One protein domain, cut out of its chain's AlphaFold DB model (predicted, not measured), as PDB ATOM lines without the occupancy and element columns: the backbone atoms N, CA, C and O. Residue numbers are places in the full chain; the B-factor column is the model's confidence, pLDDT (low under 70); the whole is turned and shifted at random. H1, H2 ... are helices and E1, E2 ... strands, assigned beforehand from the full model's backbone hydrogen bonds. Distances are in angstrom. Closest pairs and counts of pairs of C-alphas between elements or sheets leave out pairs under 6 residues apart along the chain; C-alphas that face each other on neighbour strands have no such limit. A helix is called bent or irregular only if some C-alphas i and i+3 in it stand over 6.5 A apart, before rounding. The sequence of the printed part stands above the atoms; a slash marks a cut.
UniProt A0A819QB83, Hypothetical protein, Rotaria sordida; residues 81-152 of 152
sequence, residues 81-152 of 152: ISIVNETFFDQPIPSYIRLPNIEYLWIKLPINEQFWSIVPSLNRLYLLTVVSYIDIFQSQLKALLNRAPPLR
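This is residues 81 to 152 of the 152 residues of the protein "Hypothetical protein" of Rotaria sordida (UniProt A0A819QB83). Two short parallel strands, E1 and E2, stand side by side as a small wall, and the helices H1 and H2 lie on one side of it, apart from each other. Residues 82 to 83 pair beside E1 as a short extra edge, and the stretch from there to residue 103 swings out in a wide loop on the H1 side before it enters E1. The printed part has 72 residues, with two named strands and two named helices in the order E1, H1, E2, H2; the sheet's order is E1, E2, all parallel. The class is mixed, helices and strands, though under half of the residues are in named elements. The whole is compact, with a radius of gyration of the C-alphas of 11.5 A and spans of 32 by 27 by 18 A.

The printed part begins at Ile 81, and residues 81 to 103 hold no named element. E1 is residues 104 to 108, from C-alpha 104 at (37.280, 50.764, -25.542), and measures 13.6 A from first to last C-alpha. H1 is residues 113 to 118, 9.3 A. E2 is residues 127 to 131, 13.3 A. H2, residues 135 to 147, is the longest helix at 19.9 A and ends with C-alpha 147 at (41.514, 57.971, -14.048). H2 is irregular: C-alphas 136 and 139 are 8.0 A apart, against about 5 A in a regular helix.

E1 and E2 are parallel neighbours, with 11 degrees between their directions. The C-alphas of Trp 106 and Thr 129 face each other at 4.6 A. N 105 and O 127 are within hydrogen-bond range at 2.9 A, as are N 129 and O 105 at 2.8 A. Residues 82 to 83 pair with residues 104 to 105 of E1, parallel. E1, H1 and E2 form a strand-helix-strand unit, two parallel neighbour strands with a helix between them in the chain, and its crossover is right-handed. H2 is apart from E1 and also apart from H1. In the helix backbones, 1 of 2 O i to N i+4 pairs is within hydrogen-bond range in H1, and 7 of 9 in H2.

The C-alphas of Tyr 96 and Asp 135 are the two farthest apart, at 32.9 A. The printed part has no cut and ends at residue 152, the chain's last residue. The links E1 to H1 and E2 to H2 are tight, and the link H1 to E2 is short. The mean pLDDT of the printed part is 86.9, and residues 151 to 152 are under 70.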
ATOM      1  N   ILE A  81      43.553  48.095 -28.499       87.44
ATOM      2  CA  ILE A  81      42.753  49.293 -28.199       87.44
ATOM      3  C   ILE A  81      41.441  48.963 -27.495       87.44
ATOM      4  O   ILE A  81      40.787  49.854 -26.967       87.44
ATOM      5  N   SER A  82      41.027  47.699 -27.504       85.88
ATOM      6  CA  SER A  82      39.710  47.294 -27.028       85.88
ATOM      7  C   SER A  82      39.807  46.095 -26.101       85.88
ATOM      8  O   SER A  82      40.553  45.165 -26.391       85.88
ATOM      9  N   ILE A  83      39.050  46.130 -25.005       85.31
ATOM     10  CA  ILE A  83      38.744  44.994 -24.135       85.31
ATOM     11  C   ILE A  83      37.218  44.889 -24.097       85.31
ATOM     12  O   ILE A  83      36.586  45.688 -23.422       85.31
ATOM     13  N   VAL A  84      36.603  43.945 -24.815       81.50
ATOM     14  CA  VAL A  84      35.129  43.755 -24.846       81.50
ATOM     15  C   VAL A  84      34.647  42.538 -24.051       81.50
ATOM     16  O   VAL A  84      33.475  42.179 -24.110       81.50
ATOM     17  N   ASN A  85      35.549  41.864 -23.338       80.44
ATOM     18  CA  ASN A  85      35.214  40.702 -22.526       80.44
ATOM     19  C   ASN A  85      35.179  41.095 -21.048       80.44
ATOM     20  O   ASN A  85      36.214  41.380 -20.453       80.44
ATOM     21  N   GLU A  86      33.999  41.040 -20.438       79.25
ATOM     22  CA  GLU A  86      33.813  41.405 -19.032       79.25
ATOM     23  C   GLU A  86      34.581  40.493 -18.053       79.25
ATOM     24  O   GLU A  86      34.943  40.931 -16.965       79.25
ATOM     25  N   THR A  87      34.872  39.252 -18.462       82.12
ATOM     26  CA  THR A  87      35.596  38.232 -17.672       82.12
ATOM     27  C   THR A  87      37.104  38.228 -17.927       82.12
ATOM     28  O   THR A  87      37.831  37.359 -17.451       82.12
ATOM     29  N   PHE A  88      37.605  39.197 -18.695       82.31
ATOM     30  CA  PHE A  88      39.012  39.281 -19.087       82.31
ATOM     31  C   PHE A  88      39.971  39.268 -17.892       82.31
ATOM     32  O   PHE A  88      41.012  38.625 -17.950       82.31
ATOM     33  N   PHE A  89      39.603  39.945 -16.802       85.06
ATOM     34  CA  PHE A  89      40.421  40.056 -15.592       85.06
ATOM     35  C   PHE A  89      40.132  38.965 -14.550       85.06
ATOM     36  O   PHE A  89      40.738  38.984 -13.481       85.06
ATOM     37  N   ASP A  90      39.252  38.001 -14.848       83.81
ATOM     38  CA  ASP A  90      38.916  36.906 -13.925       83.81
ATOM     39  C   ASP A  90      40.013  35.829 -13.876       83.81
ATOM     40  O   ASP A  90      40.016  34.971 -12.993       83.81
ATOM     41  N   GLN A  91      40.943  35.848 -14.833       80.81
ATOM     42  CA  GLN A  91      42.060  34.913 -14.926       80.81
ATOM     43  C   GLN A  91      43.387  35.616 -14.614       80.81
ATOM     44  O   GLN A  91      43.532  36.804 -14.912       80.81
ATOM     45  N   PRO A  92      44.396  34.898 -14.089       82.94
ATOM     46  CA  PRO A  92      45.732  35.450 -13.913       82.94
ATOM     47  C   PRO A  92      46.332  35.876 -15.256       82.94
ATOM     48  O   PRO A  92      46.548  35.059 -16.151       82.94
ATOM     49  N   ILE A  93      46.641  37.162 -15.384       83.31
ATOM     50  CA  ILE A  93      47.332  37.715 -16.551       83.31
ATOM     51  C   ILE A  93      48.833  37.876 -16.236       83.31
ATOM     52  O   ILE A  93      49.197  38.398 -15.178       83.31
ATOM     53  N   PRO A  94      49.747  37.459 -17.127       84.12
ATOM     54  CA  PRO A  94      51.175  37.656 -16.910       84.12
ATOM     55  C   PRO A  94      51.559  39.110 -16.600       84.12
ATOM     56  O   PRO A  94      51.132  40.048 -17.273       84.12
ATOM     57  N   SER A  95      52.423  39.302 -15.601       84.81
ATOM     58  CA  SER A  95      52.782  40.629 -15.075       84.81
ATOM     59  C   SER A  95      53.563  41.514 -16.050       84.81
ATOM     60  O   SER A  95      53.672  42.714 -15.801       84.81
ATOM     61  N   TYR A  96      54.084  40.958 -17.149       85.06
ATOM     62  CA  TYR A  96      54.739  41.710 -18.223       85.06
ATOM     63  C   TYR A  96      53.742  42.358 -19.195       85.06
ATOM     64  O   TYR A  96      54.121  43.249 -19.953       85.06
ATOM     65  N   ILE A  97      52.471  41.937 -19.185       87.31
ATOM     66  CA  ILE A  97      51.463  42.485 -20.092       87.31
ATOM     67  C   ILE A  97      51.078  43.889 -19.632       87.31
ATOM     68  O   ILE A  97      50.755  44.136 -18.466       87.31
ATOM     69  N   ARG A  98      51.118  44.821 -20.580       90.62
ATOM     70  CA  ARG A  98      50.692  46.209 -20.423       90.62
ATOM     71  C   ARG A  98      49.852  46.587 -21.632       90.62
ATOM     72  O   ARG A  98      50.237  46.289 -22.758       90.62
ATOM     73  N   LEU A  99      48.736  47.261 -21.383       91.25
ATOM     74  CA  LEU A  99      47.765  47.700 -22.379       91.25
ATOM     75  C   LEU A  99      47.654  49.232 -22.302       91.25
ATOM     76  O   LEU A  99      46.728  49.762 -21.691       91.25
ATOM     77  N   PRO A 100      48.646  49.971 -22.835       91.06
ATOM     78  CA  PRO A 100      48.732  51.422 -22.651       91.06
ATOM     79  C   PRO A 100      47.746  52.214 -23.519       91.06
ATOM     80  O   PRO A 100      47.547  53.402 -23.280       91.06
ATOM     81  N   ASN A 101      47.166  51.579 -24.540       90.75
ATOM     82  CA  ASN A 101      46.417  52.244 -25.605       90.75
ATOM     83  C   ASN A 101      44.925  51.886 -25.610       90.75
ATOM     84  O   ASN A 101      44.292  51.962 -26.655       90.75
ATOM     85  N   ILE A 102      44.358  51.500 -24.462       91.75
ATOM     86  CA  ILE A 102      42.938  51.145 -24.380       91.75
ATOM     87  C   ILE A 102      42.053  52.372 -24.642       91.75
ATOM     88  O   ILE A 102      42.099  53.364 -23.914       91.75
ATOM     89  N   GLU A 103      41.226  52.253 -25.675       92.12
ATOM     90  CA  GLU A 103      40.211  53.208 -26.118       92.12
ATOM     91  C   GLU A 103      38.792  52.708 -25.804       92.12
ATOM     92  O   GLU A 103      37.913  53.504 -25.480       92.12
ATOM     93  N   TYR A 104      38.569  51.392 -25.830       90.62
ATOM     94  CA  TYR A 104      37.280  50.764 -25.542       90.62
ATOM     95  C   TYR A 104      37.440  49.769 -24.394       90.62
ATOM     96  O   TYR A 104      38.192  48.801 -24.507       90.62
ATOM     97  N   LEU A 105      36.738  49.987 -23.286       91.19
ATOM     98  CA  LEU A 105      36.809  49.118 -22.115       91.19
ATOM     99  C   LEU A 105      35.419  48.636 -21.714       91.19
ATOM    100  O   LEU A 105      34.576  49.425 -21.303       91.19
ATOM    101  N   TRP A 106      35.211  47.328 -21.770       90.88
ATOM    102  CA  TRP A 106      34.105  46.614 -21.156       90.88
ATOM    103  C   TRP A 106      34.646  45.857 -19.951       90.88
ATOM    104  O   TRP A 106      35.477  44.959 -20.084       90.88
ATOM    105  N   ILE A 107      34.188  46.235 -18.763       91.06
ATOM    106  CA  ILE A 107      34.674  45.670 -17.509       91.06
ATOM    107  C   ILE A 107      33.530  45.296 -16.572       91.06
ATOM    108  O   ILE A 107      32.506  45.978 -16.506       91.06
ATOM    109  N   LYS A 108      33.733  44.214 -15.819       91.38
ATOM    110  CA  LYS A 108      32.876  43.794 -14.714       91.38
ATOM    111  C   LYS A 108      33.449  44.266 -13.381       91.38
ATOM    112  O   LYS A 108      34.650  44.163 -13.150       91.38
ATOM    113  N   LEU A 109      32.590  44.771 -12.496       90.81
ATOM    114  CA  LEU A 109      32.954  45.074 -11.109       90.81
ATOM    115  C   LEU A 109      32.705  43.854 -10.192       90.81
ATOM    116  O   LEU A 109      31.735  43.122 -10.419       90.81
ATOM    117  N   PRO A 110      33.521  43.646  -9.136       90.88
ATOM    118  CA  PRO A 110      34.648  44.481  -8.721       90.88
ATOM    119  C   PRO A 110      35.921  44.244  -9.541       90.88
ATOM    120  O   PRO A 110      36.206  43.138  -9.985       90.88
ATOM    121  N   ILE A 111      36.725  45.295  -9.668       89.44
ATOM    122  CA  ILE A 111      38.038  45.251 -10.311       89.44
ATOM    123  C   ILE A 111      39.076  44.747  -9.308       89.44
ATOM    124  O   ILE A 111      39.098  45.201  -8.161       89.44
ATOM    125  N   ASN A 112      39.956  43.844  -9.744       87.75
ATOM    126  CA  ASN A 112      41.101  43.398  -8.952       87.75
ATOM    127  C   ASN A 112      42.309  44.350  -9.090       87.75
ATOM    128  O   ASN A 112      42.407  45.128 -10.035       87.75
ATOM    129  N   GLU A 113      43.273  44.272  -8.169       86.56
ATOM    130  CA  GLU A 113      44.483  45.117  -8.215       86.56
ATOM    131  C   GLU A 113      45.343  44.883  -9.468       86.56
ATOM    132  O   GLU A 113      46.044  45.778  -9.945       86.56
ATOM    133  N   GLN A 114      45.258  43.685 -10.051       89.75
ATOM    134  CA  GLN A 114      45.975  43.338 -11.270       89.75
ATOM    135  C   GLN A 114      45.536  44.204 -12.462       89.75
ATOM    136  O   GLN A 114      46.387  44.562 -13.282       89.75
ATOM    137  N   PHE A 115      44.273  44.630 -12.527       91.56
ATOM    138  CA  PHE A 115      43.784  45.560 -13.549       91.56
ATOM    139  C   PHE A 115      44.660  46.807 -13.675       91.56
ATOM    140  O   PHE A 115      45.102  47.137 -14.771       91.56
ATOM    141  N   TRP A 116      44.973  47.468 -12.556       89.06
ATOM    142  CA  TRP A 116      45.745  48.714 -12.568       89.06
ATOM    143  C   TRP A 116      47.196  48.511 -12.986       89.06
ATOM    144  O   TRP A 116      47.824  49.435 -13.499       89.06
ATOM    145  N   SER A 117      47.728  47.303 -12.792       90.38
ATOM    146  CA  SER A 117      49.052  46.951 -13.300       90.38
ATOM    147  C   SER A 117      49.051  46.759 -14.821       90.38
ATOM    148  O   SER A 117      50.030  47.105 -15.474       90.38
ATOM    149  N   ILE A 118      47.954  46.255 -15.394       91.81
ATOM    150  CA  ILE A 118      47.834  45.928 -16.823       91.81
ATOM    151  C   ILE A 118      47.396  47.133 -17.641       91.81
ATOM    152  O   ILE A 118      47.934  47.358 -18.722       91.81
ATOM    153  N   VAL A 119      46.441  47.905 -17.129       92.31
ATOM    154  CA  VAL A 119      45.897  49.115 -17.747       92.31
ATOM    155  C   VAL A 119      46.398  50.315 -16.935       92.31
ATOM    156  O   VAL A 119      45.673  50.859 -16.099       92.31
ATOM    157  N   PRO A 120      47.673  50.717 -17.115       86.44
ATOM    158  CA  PRO A 120      48.309  51.725 -16.267       86.44
ATOM    159  C   PRO A 120      47.729  53.131 -16.471       86.44
ATOM    160  O   PRO A 120      47.921  54.008 -15.633       86.44
ATOM    161  N   SER A 121      47.046  53.365 -17.593       89.31
ATOM    162  CA  SER A 121      46.435  54.642 -17.938       89.31
ATOM    163  C   SER A 121      45.160  54.412 -18.740       89.31
ATOM    164  O   SER A 121      45.101  53.504 -19.565       89.31
ATOM    165  N   LEU A 122      44.163  55.268 -18.513       92.44
ATOM    166  CA  LEU A 122      42.923  55.325 -19.286       92.44
ATOM    167  C   LEU A 122      42.840  56.615 -20.116       92.44
ATOM    168  O   LEU A 122      41.769  56.969 -20.579       92.44
ATOM    169  N   ASN A 123      43.957  57.320 -20.340       91.81
ATOM    170  CA  ASN A 123      43.980  58.638 -20.998       91.81
ATOM    171  C   ASN A 123      43.449  58.643 -22.442       91.81
ATOM    172  O   ASN A 123      43.164  59.710 -22.979       91.81
ATOM    173  N   ARG A 124      43.361  57.472 -23.077       91.06
ATOM    174  CA  ARG A 124      42.822  57.295 -24.431       91.06
ATOM    175  C   ARG A 124      41.405  56.728 -24.444       91.06
ATOM    176  O   ARG A 124      40.860  56.513 -25.518       91.06
ATOM    177  N   LEU A 125      40.817  56.490 -23.273       92.88
ATOM    178  CA  LEU A 125      39.511  55.865 -23.159       92.88
ATOM    179  C   LEU A 125      38.444  56.748 -23.811       92.88
ATOM    180  O   LEU A 125      38.220  57.883 -23.398       92.88
ATOM    181  N   TYR A 126      37.804  56.193 -24.831       90.50
ATOM    182  CA  TYR A 126      36.703  56.785 -25.575       90.50
ATOM    183  C   TYR A 126      35.359  56.193 -25.135       90.50
ATOM    184  O   TYR A 126      34.383  56.920 -24.984       90.50
ATOM    185  N   LEU A 127      35.310  54.881 -24.881       90.50
ATOM    186  CA  LEU A 127      34.101  54.176 -24.458       90.50
ATOM    187  C   LEU A 127      34.373  53.328 -23.214       90.50
ATOM    188  O   LEU A 127      35.284  52.501 -23.207       90.50
ATOM    189  N   LEU A 128      33.522  53.482 -22.198       92.25
ATOM    190  CA  LEU A 128      33.523  52.660 -20.992       92.25
ATOM    191  C   LEU A 128      32.154  51.998 -20.801       92.25
ATOM    192  O   LEU A 128      31.166  52.678 -20.535       92.25
ATOM    193  N   THR A 129      32.119  50.671 -20.868       91.12
ATOM    194  CA  THR A 129      30.970  49.846 -20.490       91.12
ATOM    195  C   THR A 129      31.276  49.167 -19.163       91.12
ATOM    196  O   THR A 129      32.238  48.406 -19.050       91.12
ATOM    197  N   VAL A 130      30.454  49.428 -18.149       90.88
ATOM    198  CA  VAL A 130      30.600  48.824 -16.821       90.88
ATOM    199  C   VAL A 130      29.424  47.900 -16.558       90.88
ATOM    200  O   VAL A 130      28.274  48.334 -16.575       90.88
ATOM    201  N   VAL A 131      29.719  46.637 -16.266       89.31
ATOM    202  CA  VAL A 131      28.736  45.668 -15.783       89.31
ATOM    203  C   VAL A 131      28.876  45.568 -14.270       89.31
ATOM    204  O   VAL A 131      29.931  45.215 -13.743       89.31
ATOM    205  N   SER A 132      27.805  45.910 -13.558       85.56
ATOM    206  CA  SER A 132      27.730  45.821 -12.101       85.56
ATOM    207  C   SER A 132      26.384  45.242 -11.695       85.56
ATOM    208  O   SER A 132      25.356  45.614 -12.256       85.56
ATOM    209  N   TYR A 133      26.390  44.350 -10.707       77.62
ATOM    210  CA  TYR A 133      25.176  43.701 -10.219       77.62
ATOM    211  C   TYR A 133      24.549  44.414  -9.005       77.62
ATOM    212  O   TYR A 133      23.428  44.069  -8.646       77.62
ATOM    213  N   ILE A 134      25.232  45.380  -8.359       73.25
ATOM    214  CA  ILE A 134      24.750  46.088  -7.145       73.25
ATOM    215  C   ILE A 134      25.397  47.493  -7.021       73.25
ATOM    216  O   ILE A 134      26.518  47.705  -7.490       73.25
ATOM    217  N   ASP A 135      24.752  48.429  -6.312       71.69
ATOM    218  CA  ASP A 135      25.247  49.780  -5.949       71.69
ATOM    219  C   ASP A 135      26.538  49.806  -5.094       71.69
ATOM    220  O   ASP A 135      27.078  50.868  -4.790       71.69
ATOM    221  N   ILE A 136      27.068  48.648  -4.695       77.50
ATOM    222  CA  ILE A 136      28.149  48.529  -3.698       77.50
ATOM    223  C   ILE A 136      29.514  48.999  -4.242       77.50
ATOM    224  O   ILE A 136      30.419  49.314  -3.471       77.50
ATOM    225  N   PHE A 137      29.682  49.118  -5.563       88.88
ATOM    226  CA  PHE A 137      30.983  49.419  -6.178       88.88
ATOM    227  C   PHE A 137      31.170  50.881  -6.606       88.88
ATOM    228  O   PHE A 137      32.029  51.180  -7.439       88.88
ATOM    229  N   GLN A 138      30.422  51.816  -6.009       87.81
ATOM    230  CA  GLN A 138      30.544  53.252  -6.301       87.81
ATOM    231  C   GLN A 138      31.975  53.786  -6.146       87.81
ATOM    232  O   GLN A 138      32.411  54.613  -6.945       87.81
ATOM    233  N   SER A 139      32.730  53.312  -5.151       90.44
ATOM    234  CA  SER A 139      34.117  53.741  -4.934       90.44
ATOM    235  C   SER A 139      35.041  53.325  -6.082       90.44
ATOM    236  O   SER A 139      35.847  54.136  -6.539       90.44
ATOM    237  N   GLN A 140      34.895  52.100  -6.593       91.38
ATOM    238  CA  GLN A 140      35.674  51.602  -7.727       91.38
ATOM    239  C   GLN A 140      35.258  52.267  -9.038       91.38
ATOM    240  O   GLN A 140      36.121  52.659  -9.821       91.38
ATOM    241  N   LEU A 141      33.955  52.469  -9.249       91.12
ATOM    242  CA  LEU A 141      33.455  53.224 -10.397       91.12
ATOM    243  C   LEU A 141      34.005  54.655 -10.388       91.12
ATOM    244  O   LEU A 141      34.506  55.136 -11.400       91.12
ATOM    245  N   LYS A 142      33.991  55.322  -9.229       90.44
ATOM    246  CA  LYS A 142      34.588  56.650  -9.073       90.44
ATOM    247  C   LYS A 142      36.095  56.627  -9.338       90.44
ATOM    248  O   LYS A 142      36.602  57.530  -9.992       90.44
ATOM    249  N   ALA A 143      36.813  55.606  -8.872       90.94
ATOM    250  CA  ALA A 143      38.242  55.458  -9.145       90.94
ATOM    251  C   ALA A 143      38.543  55.264 -10.644       90.94
ATOM    252  O   ALA A 143      39.493  55.868 -11.141       90.94
ATOM    253  N   LEU A 144      37.724  54.486 -11.365       91.38
ATOM    254  CA  LEU A 144      37.776  54.364 -12.828       91.38
ATOM    255  C   LEU A 144      37.565  55.715 -13.507       91.38
ATOM    256  O   LEU A 144      38.419  56.153 -14.275       91.38
ATOM    257  N   LEU A 145      36.462  56.395 -13.188       90.25
ATOM    258  CA  LEU A 145      36.100  57.670 -13.809       90.25
ATOM    259  C   LEU A 145      37.116  58.778 -13.508       90.25
ATOM    260  O   LEU A 145      37.403  59.584 -14.379       90.25
ATOM    261  N   ASN A 146      37.720  58.787 -12.317       90.25
ATOM    262  CA  ASN A 146      38.774  59.742 -11.960       90.25
ATOM    263  C   ASN A 146      40.086  59.523 -12.730       90.25
ATOM    264  O   ASN A 146      40.921  60.426 -12.774       90.25
ATOM    265  N   ARG A 147      40.316  58.317 -13.265       89.56
ATOM    266  CA  ARG A 147      41.514  57.971 -14.048       89.56
ATOM    267  C   ARG A 147      41.276  58.028 -15.554       89.56
ATOM    268  O   ARG A 147      42.247  58.059 -16.307       89.56
ATOM    269  N   ALA A 148      40.019  58.018 -15.984       88.94
ATOM    270  CA  ALA A 148      39.637  58.271 -17.360       88.94
ATOM    271  C   ALA A 148      39.607  59.789 -17.626       88.94
ATOM    272  O   ALA A 148      39.287  60.574 -16.730       88.94
ATOM    273  N   PRO A 149      39.929  60.238 -18.849       83.25
ATOM    274  CA  PRO A 149      39.631  61.599 -19.259       83.25
ATOM    275  C   PRO A 149      38.107  61.810 -19.223       83.25
ATOM    276  O   PRO A 149      37.349  60.835 -19.245       83.25
ATOM    277  N   PRO A 150      37.629  63.066 -19.205       78.62
ATOM    278  CA  PRO A 150      36.212  63.343 -19.389       78.62
ATOM    279  C   PRO A 150      35.735  62.687 -20.689       78.62
ATOM    280  O   PRO A 150      36.163  63.090 -21.774       78.62
ATOM    281  N   LEU A 151      34.895  61.658 -20.566       69.12
ATOM    282  CA  LEU A 151      34.263  60.998 -21.705       69.12
ATOM    283  C   LEU A 151      33.369  62.047 -22.381       69.12
ATOM    284  O   LEU A 151      32.541  62.667 -21.708       69.12
ATOM    285  N   ARG A 152      33.620  62.321 -23.661       55.53
ATOM    286  CA  ARG A 152      32.896  63.328 -24.448       55.53
ATOM    287  C   ARG A 152      31.754  62.703 -25.225       55.53
ATOM    288  O   ARG A 152      31.946  61.567 -25.706       55.53
TER     289      ARG A 152